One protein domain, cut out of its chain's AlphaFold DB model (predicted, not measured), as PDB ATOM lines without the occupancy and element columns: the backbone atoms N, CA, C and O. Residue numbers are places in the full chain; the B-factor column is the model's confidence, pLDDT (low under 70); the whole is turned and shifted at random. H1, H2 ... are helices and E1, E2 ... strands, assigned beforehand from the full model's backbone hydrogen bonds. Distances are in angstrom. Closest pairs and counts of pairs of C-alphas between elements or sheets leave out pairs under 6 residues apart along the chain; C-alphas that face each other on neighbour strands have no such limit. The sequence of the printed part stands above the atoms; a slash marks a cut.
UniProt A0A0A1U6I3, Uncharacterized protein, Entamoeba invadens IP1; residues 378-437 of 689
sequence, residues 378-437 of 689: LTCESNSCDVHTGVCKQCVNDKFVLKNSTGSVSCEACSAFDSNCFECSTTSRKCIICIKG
ATOM      1  N   LEU A 378      17.934  -4.935  -8.450       94.38
ATOM      2  CA  LEU A 378      17.069  -4.588  -7.313       94.38
ATOM      3  C   LEU A 378      16.061  -3.468  -7.621       94.38
ATOM      4  O   LEU A 378      15.121  -3.253  -6.858       94.38
ATOM      5  N   THR A 379      16.259  -2.731  -8.715       95.25
ATOM      6  CA  THR A 379      15.304  -1.729  -9.206       95.25
ATOM      7  C   THR A 379      14.127  -2.347  -9.966       95.25
ATOM      8  O   THR A 379      13.147  -1.649 -10.240       95.25
ATOM      9  N   CYS A 380      14.188  -3.643 -10.275       94.56
ATOM     10  CA  CYS A 380      13.080  -4.423 -10.811       94.56
ATOM     11  C   CYS A 380      12.191  -4.977  -9.700       94.56
ATOM     12  O   CYS A 380      12.642  -5.258  -8.590       94.56
ATOM     13  N   GLU A 381      10.915  -5.179 -10.008       93.81
ATOM     14  CA  GLU A 381      10.039  -5.963  -9.145       93.81
ATOM     15  C   GLU A 381      10.554  -7.409  -9.044       93.81
ATOM     16  O   GLU A 381      11.138  -7.960  -9.985       93.81
ATOM     17  N   SER A 382      10.354  -8.026  -7.876       89.12
ATOM     18  CA  SER A 382      10.802  -9.395  -7.611       89.12
ATOM     19  C   SER A 382      10.269 -10.358  -8.673       89.12
ATOM     20  O   SER A 382       9.074 -10.375  -8.953       89.12
ATOM     21  N   ASN A 383      11.161 -11.164  -9.256       88.00
ATOM     22  CA  ASN A 383      10.859 -12.120 -10.329       88.00
ATOM     23  C   ASN A 383      10.320 -11.500 -11.632       88.00
ATOM     24  O   ASN A 383       9.791 -12.218 -12.477       88.00
ATOM     25  N   SER A 384      10.471 -10.186 -11.830       88.81
ATOM     26  CA  SER A 384       9.931  -9.488 -13.000       88.81
ATOM     27  C   SER A 384      10.964  -9.185 -14.096       88.81
ATOM     28  O   SER A 384      10.629  -8.487 -15.059       88.81
ATOM     29  N   CYS A 385      12.206  -9.667 -14.006       93.88
ATOM     30  CA  CYS A 385      13.118  -9.596 -15.147       93.88
ATOM     31  C   CYS A 385      12.926 -10.786 -16.095       93.88
ATOM     32  O   CYS A 385      12.393 -11.835 -15.735       93.88
ATOM     33  N   ASP A 386      13.298 -10.597 -17.352       94.56
ATOM     34  CA  ASP A 386      13.294 -11.649 -18.350       94.56
ATOM     35  C   ASP A 386      14.389 -12.687 -18.065       94.56
ATOM     36  O   ASP A 386      15.560 -12.338 -17.948       94.56
ATOM     37  N   VAL A 387      14.006 -13.963 -17.992       95.06
ATOM     38  CA  VAL A 387      14.885 -15.071 -17.578       95.06
ATOM     39  C   VAL A 387      15.990 -15.419 -18.580       95.06
ATOM     40  O   VAL A 387      16.849 -16.239 -18.264       95.06
ATOM     41  N   HIS A 388      15.993 -14.800 -19.766       93.31
ATOM     42  CA  HIS A 388      17.017 -14.989 -20.800       93.31
ATOM     43  C   HIS A 388      17.906 -13.760 -20.979       93.31
ATOM     44  O   HIS A 388      19.091 -13.880 -21.279       93.31
ATOM     45  N   THR A 389      17.335 -12.563 -20.841       93.69
ATOM     46  CA  THR A 389      18.016 -11.301 -21.179       93.69
ATOM     47  C   THR A 389      18.271 -10.396 -19.978       93.69
ATOM     48  O   THR A 389      18.997  -9.410 -20.098       93.69
ATOM     49  N   GLY A 390      17.640 -10.676 -18.837       93.19
ATOM     50  CA  GLY A 390      17.660  -9.827 -17.647       93.19
ATOM     51  C   GLY A 390      16.836  -8.554 -17.776       93.19
ATOM     52  O   GLY A 390      16.784  -7.767 -16.836       93.19
ATOM     53  N   VAL A 391      16.183  -8.323 -18.918       94.38
ATOM     54  CA  VAL A 391      15.408  -7.106 -19.162       94.38
ATOM     55  C   VAL A 391      14.264  -6.999 -18.161       94.38
ATOM     56  O   VAL A 391      13.422  -7.885 -18.041       94.38
ATOM     57  N   CYS A 392      14.221  -5.874 -17.463       94.00
ATOM     58  CA  CYS A 392      13.197  -5.542 -16.496       94.00
ATOM     59  C   CYS A 392      11.836  -5.372 -17.184       94.00
ATOM     60  O   CYS A 392      11.697  -4.528 -18.073       94.00
ATOM     61  N   LYS A 393      10.826  -6.145 -16.771       92.00
ATOM     62  CA  LYS A 393       9.441  -5.995 -17.261       92.00
ATOM     63  C   LYS A 393       8.651  -4.986 -16.423       92.00
ATOM     64  O   LYS A 393       7.797  -4.284 -16.961       92.00
ATOM     65  N   GLN A 394       8.967  -4.891 -15.131       93.56
ATOM     66  CA  GLN A 394       8.334  -3.984 -14.182       93.56
ATOM     67  C   GLN A 394       9.344  -3.504 -13.135       93.56
ATOM     68  O   GLN A 394      10.118  -4.295 -12.597       93.56
ATOM     69  N   CYS A 395       9.330  -2.207 -12.843       95.56
ATOM     70  CA  CYS A 395      10.148  -1.599 -11.800       95.56
ATOM     71  C   CYS A 395       9.533  -1.791 -10.407       95.56
ATOM     72  O   CYS A 395       8.316  -1.892 -10.261       95.56
ATOM     73  N   VAL A 396      10.387  -1.786  -9.382       95.69
ATOM     74  CA  VAL A 396      10.046  -2.142  -7.994       95.69
ATOM     75  C   VAL A 396       8.937  -1.287  -7.364       95.69
ATOM     76  O   VAL A 396       8.189  -1.776  -6.523       95.69
ATOM     77  N   ASN A 397       8.824  -0.012  -7.741       96.25
ATOM     78  CA  ASN A 397       7.772   0.898  -7.284       96.25
ATOM     79  C   ASN A 397       7.675   2.131  -8.197       96.25
ATOM     80  O   ASN A 397       8.491   2.320  -9.102       96.25
ATOM     81  N   ASP A 398       6.697   2.990  -7.916       96.44
ATOM     82  CA  ASP A 398       6.399   4.237  -8.630       96.44
ATOM     83  C   ASP A 398       7.511   5.306  -8.603       96.44
ATOM     84  O   ASP A 398       7.335   6.375  -9.189       96.44
ATOM     85  N   LYS A 399       8.658   5.038  -7.957       97.12
ATOM     86  CA  LYS A 399       9.854   5.897  -7.968       97.12
ATOM     87  C   LYS A 399      10.879   5.497  -9.026       97.12
ATOM     88  O   LYS A 399      11.855   6.227  -9.210       97.12
ATOM     89  N   PHE A 400      10.658   4.391  -9.738       96.75
ATOM     90  CA  PHE A 400      11.538   3.889 -10.790       96.75
ATOM     91  C   PHE A 400      10.778   3.632 -12.098       96.75
ATOM     92  O   PHE A 400       9.642   3.166 -12.098       96.75
ATOM     93  N   VAL A 401      11.437   3.900 -13.225       96.06
ATOM     94  CA  VAL A 401      10.911   3.726 -14.585       96.06
ATOM     95  C   VAL A 401      11.919   3.015 -15.481       96.06
ATOM     96  O   VAL A 401      13.133   3.122 -15.303       96.06
ATOM     97  N   LEU A 402      11.416   2.302 -16.489       94.19
ATOM     98  CA  LEU A 402      12.232   1.634 -17.502       94.19
ATOM     99  C   LEU A 402      13.140   2.637 -18.231       94.19
ATOM    100  O   LEU A 402      12.637   3.621 -18.777       94.19
ATOM    101  N   LYS A 403      14.456   2.372 -18.296       91.12
ATOM    102  CA  LYS A 403      15.492   3.247 -18.900       91.12
ATOM    103  C   LYS A 403      15.337   3.512 -20.402       91.12
ATOM    104  O   LYS A 403      15.802   4.523 -20.918       91.12
ATOM    105  N   ASN A 404      14.712   2.607 -21.134       83.00
ATOM    106  CA  ASN A 404      14.555   2.681 -22.583       83.00
ATOM    107  C   ASN A 404      13.258   1.982 -23.002       83.00
ATOM    108  O   ASN A 404      12.750   1.098 -22.318       83.00
ATOM    109  N   SER A 405      12.727   2.368 -24.161       71.56
ATOM    110  CA  SER A 405      11.504   1.763 -24.704       71.56
ATOM    111  C   SER A 405      11.712   0.321 -25.182       71.56
ATOM    112  O   SER A 405      10.740  -0.399 -25.376       71.56
ATOM    113  N   THR A 406      12.966  -0.095 -25.386       75.25
ATOM    114  CA  THR A 406      13.356  -1.439 -25.842       75.25
ATOM    115  C   THR A 406      13.706  -2.394 -24.697       75.25
ATOM    116  O   THR A 406      14.054  -3.538 -24.967       75.25
ATOM    117  N   GLY A 407      13.627  -1.942 -23.440       78.38
ATOM    118  CA  GLY A 407      13.948  -2.744 -22.260       78.38
ATOM    119  C   GLY A 407      15.420  -2.669 -21.826       78.38
ATOM    120  O   GLY A 407      16.341  -2.608 -22.646       78.38
ATOM    121  N   SER A 408      15.640  -2.619 -20.513       90.00
ATOM    122  CA  SER A 408      16.953  -2.534 -19.866       90.00
ATOM    123  C   SER A 408      16.984  -3.488 -18.683       90.00
ATOM    124  O   SER A 408      15.944  -3.746 -18.085       90.00
ATOM    125  N   VAL A 409      18.167  -3.982 -18.321       92.25
ATOM    126  CA  VAL A 409      18.353  -4.864 -17.155       92.25
ATOM    127  C   VAL A 409      18.075  -4.179 -15.814       92.25
ATOM    128  O   VAL A 409      17.943  -4.843 -14.799       92.25
ATOM    129  N   SER A 410      17.976  -2.847 -15.811       94.06
ATOM    130  CA  SER A 410      17.690  -2.036 -14.627       94.06
ATOM    131  C   SER A 410      16.729  -0.898 -14.961       94.06
ATOM    132  O   SER A 410      16.675  -0.405 -16.093       94.06
ATOM    133  N   CYS A 411      16.004  -0.441 -13.950       95.88
ATOM    134  CA  CYS A 411      15.242   0.795 -14.003       95.88
ATOM    135  C   CYS A 411      16.105   1.990 -13.572       95.88
ATOM    136  O   CYS A 411      17.207   1.850 -13.039       95.88
ATOM    137  N   GLU A 412      15.622   3.199 -13.829       95.94
ATOM    138  CA  GLU A 412      16.194   4.433 -13.288       95.94
ATOM    139  C   GLU A 412      15.156   5.203 -12.482       95.94
ATOM    140  O   GLU A 412      13.956   5.025 -12.680       95.94
ATOM    141  N   ALA A 413      15.607   6.057 -11.566       96.94
ATOM    142  CA  ALA A 413      14.707   6.871 -10.760       96.94
ATOM    143  C   ALA A 413      13.873   7.820 -11.641       96.94
ATOM    144  O   ALA A 413      14.385   8.349 -12.634       96.94
ATOM    145  N   CYS A 414      12.627   8.116 -11.249       97.44
ATOM    146  CA  CYS A 414      11.775   9.054 -11.994       97.44
ATOM    147  C   CYS A 414      12.465  10.407 -12.219       97.44
ATOM    148  O   CYS A 414      12.366  10.969 -13.305       97.44
ATOM    149  N   SER A 415      13.214  10.890 -11.221       96.31
ATOM    150  CA  SER A 415      13.959  12.151 -11.276       96.31
ATOM    151  C   SER A 415      15.127  12.144 -12.270       96.31
ATOM    152  O   SER A 415      15.497  13.200 -12.778       96.31
ATOM    153  N   ALA A 416      15.701  10.972 -12.566       96.50
ATOM    154  CA  ALA A 416      16.721  10.813 -13.602       96.50
ATOM    155  C   ALA A 416      16.097  10.830 -15.007       96.50
ATOM    156  O   ALA A 416      16.656  11.417 -15.933       96.50
ATOM    157  N   PHE A 417      14.907  10.239 -15.155       95.62
ATOM    158  CA  PHE A 417      14.126  10.298 -16.391       95.62
ATOM    159  C   PHE A 417      13.642  11.729 -16.704       95.62
ATOM    160  O   PHE A 417      13.782  12.215 -17.838       95.62
ATOM    161  N   ASP A 418      13.090  12.408 -15.699       97.56
ATOM    162  CA  ASP A 418      12.652  13.800 -15.736       97.56
ATOM    163  C   ASP A 418      12.690  14.393 -14.322       97.56
ATOM    164  O   ASP A 418      12.009  13.917 -13.416       97.56
ATOM    165  N   SER A 419      13.446  15.478 -14.139       97.44
ATOM    166  CA  SER A 419      13.615  16.141 -12.842       97.44
ATOM    167  C   SER A 419      12.309  16.667 -12.239       97.44
ATOM    168  O   SER A 419      12.260  16.928 -11.040       97.44
ATOM    169  N   ASN A 420      11.264  16.843 -13.053       97.88
ATOM    170  CA  ASN A 420       9.948  17.302 -12.614       97.88
ATOM    171  C   ASN A 420       8.962  16.145 -12.380       97.88
ATOM    172  O   ASN A 420       7.799  16.396 -12.068       97.88
ATOM    173  N   CYS A 421       9.395  14.891 -12.530       98.25
ATOM    174  CA  CYS A 421       8.560  13.716 -12.312       98.25
ATOM    175  C   CYS A 421       8.642  13.223 -10.863       98.25
ATOM    176  O   CYS A 421       9.720  12.901 -10.365       98.25
ATOM    177  N   PHE A 422       7.491  13.145 -10.195       97.62
ATOM    178  CA  PHE A 422       7.374  12.682  -8.811       97.62
ATOM    179  C   PHE A 422       7.069  11.181  -8.721       97.62
ATOM    180  O   PHE A 422       7.656  10.476  -7.895       97.62
ATOM    181  N   GLU A 423       6.165  10.705  -9.577       98.06
ATOM    182  CA  GLU A 423       5.845   9.288  -9.758       98.06
ATOM    183  C   GLU A 423       5.796   8.950 -11.238       98.06
ATOM    184  O   GLU A 423       5.238   9.685 -12.056       98.06
ATOM    185  N   CYS A 424       6.362   7.805 -11.579       97.44
ATOM    186  CA  CYS A 424       6.462   7.312 -12.935       97.44
ATOM    187  C   CYS A 424       5.864   5.910 -13.044       97.44
ATOM    188  O   CYS A 424       5.612   5.221 -12.057       97.44
ATOM    189  N   SER A 425       5.564   5.497 -14.272       96.12
ATOM    190  CA  SER A 425       5.001   4.175 -14.519       96.12
ATOM    191  C   SER A 425       6.054   3.094 -14.309       96.12
ATOM    192  O   SER A 425       7.151   3.166 -14.857       96.12
ATOM    193  N   THR A 426       5.671   2.046 -13.585       95.44
ATOM    194  CA  THR A 426       6.533   0.884 -13.339       95.44
ATOM    195  C   THR A 426       6.709  -0.006 -14.569       95.44
ATOM    196  O   THR A 426       7.680  -0.747 -14.642       95.44
ATOM    197  N   THR A 427       5.806   0.065 -15.550       93.56
ATOM    198  CA  THR A 427       5.761  -0.838 -16.720       93.56
ATOM    199  C   THR A 427       5.998  -0.137 -18.056       93.56
ATOM    200  O   THR A 427       6.094  -0.783 -19.096       93.56
ATOM    201  N   SER A 428       6.073   1.196 -18.076       93.25
ATOM    202  CA  SER A 428       6.274   1.969 -19.305       93.25
ATOM    203  C   SER A 428       7.077   3.236 -19.039       93.25
ATOM    204  O   SER A 428       6.998   3.811 -17.960       93.25
ATOM    205  N   ARG A 429       7.852   3.704 -20.024       94.00
ATOM    206  CA  ARG A 429       8.716   4.885 -19.872       94.00
ATOM    207  C   ARG A 429       7.931   6.200 -19.934       94.00
ATOM    208  O   ARG A 429       7.975   6.897 -20.943       94.00
ATOM    209  N   LYS A 430       7.180   6.509 -18.873       95.50
ATOM    210  CA  LYS A 430       6.348   7.718 -18.754       95.50
ATOM    211  C   LYS A 430       6.225   8.212 -17.315       95.50
ATOM    212  O   LYS A 430       6.209   7.405 -16.383       95.50
ATOM    213  N   CYS A 431       6.064   9.522 -17.150       97.75
ATOM    214  CA  CYS A 431       5.666  10.097 -15.870       97.75
ATOM    215  C   CYS A 431       4.146   9.966 -15.668       97.75
ATOM    216  O   CYS A 431       3.391  10.075 -16.634       97.75
ATOM    217  N   ILE A 432       3.701   9.720 -14.434       97.44
ATOM    218  CA  ILE A 432       2.277   9.631 -14.063       97.44
ATOM    219  C   ILE A 432       1.869  10.826 -13.198       97.44
ATOM    220  O   ILE A 432       0.790  11.374 -13.401       97.44
ATOM    221  N   ILE A 433       2.727  11.242 -12.264       97.69
ATOM    222  CA  ILE A 433       2.486  12.403 -11.404       97.69
ATOM    223  C   ILE A 433       3.720  13.293 -11.435       97.69
ATOM    224  O   ILE A 433       4.833  12.849 -11.148       97.69
ATOM    225  N   CYS A 434       3.522  14.561 -11.764       98.06
ATOM    226  CA  CYS A 434       4.585  15.557 -11.765       98.06
ATOM    227  C   CYS A 434       4.661  16.316 -10.434       98.06
ATOM    228  O   CYS A 434       3.762  16.254  -9.594       98.06
ATOM    229  N   ILE A 435       5.744  17.057 -10.225       96.56
ATOM    230  CA  ILE A 435       5.839  18.008  -9.116       96.56
ATOM    231  C   ILE A 435       4.894  19.201  -9.338       96.56
ATOM    232  O   ILE A 435       4.433  19.466 -10.450       96.56
ATOM    233  N   LYS A 436       4.628  19.962  -8.270       95.69
ATOM    234  CA  LYS A 436       3.775  21.160  -8.324       95.69
ATOM    235  C   LYS A 436       4.238  22.125  -9.426       95.69
ATOM    236  O   LYS A 436       5.405  22.503  -9.465       95.69
ATOM    237  N   GLY A 437       3.299  22.564 -10.267       94.69
ATOM    238  CA  GLY A 437       3.558  23.467 -11.397       94.69
ATOM    239  C   GLY A 437       3.758  22.763 -12.743       94.69
ATOM    240  O   GLY A 437       3.910  23.448 -13.752       94.69
TER     241      GLY A 437
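This is residues 378 to 437 of the 689 residues of an uncharacterized protein of Entamoeba invadens IP1 (UniProt A0A0A1U6I3). What is the shape? It has little regular structure: a rod mostly of loops, with two small hairpins, E3-E4 and E1-E2, and a short helix, H1, near both. What builds it? The 60 printed residues have 18 in named elements, in order E1, E2, H1, E3, E4; the class is mixed, both sheets antiparallel. It is compact, radius of gyration of the C-alphas 11.1 A, spanning 42 by 19 by 13 A.

Which strands pair? E3, residues 421 to 424, and E4, 431 to 434, form an antiparallel hairpin; N 422 and O 433 are within hydrogen-bond range, 2.8 A. E1, residues 400 to 402, and E2, 411 to 413, form another; N 401 and O 412 are within range, 2.8 A. Where is the helix? The closest C-alphas of H1, residues 414 to 417, and E3 are those of Cys 414 and Cys 424, 5.7 A; H1 is too short for any O i to N i+4 pair.

Where does E3 begin? C-alpha 421 is at (8.560, 13.716, -12.312); E3 is 6.8 A long. Where does E4 end? C-alpha 434 is at (4.585, 15.557, -11.765).

How far does it reach? The farthest C-alphas, of His 388 and Gly 437, are 41.8 A apart. Is anything missing or uncertain? The printed part has no cut, and no printed residue is under 70.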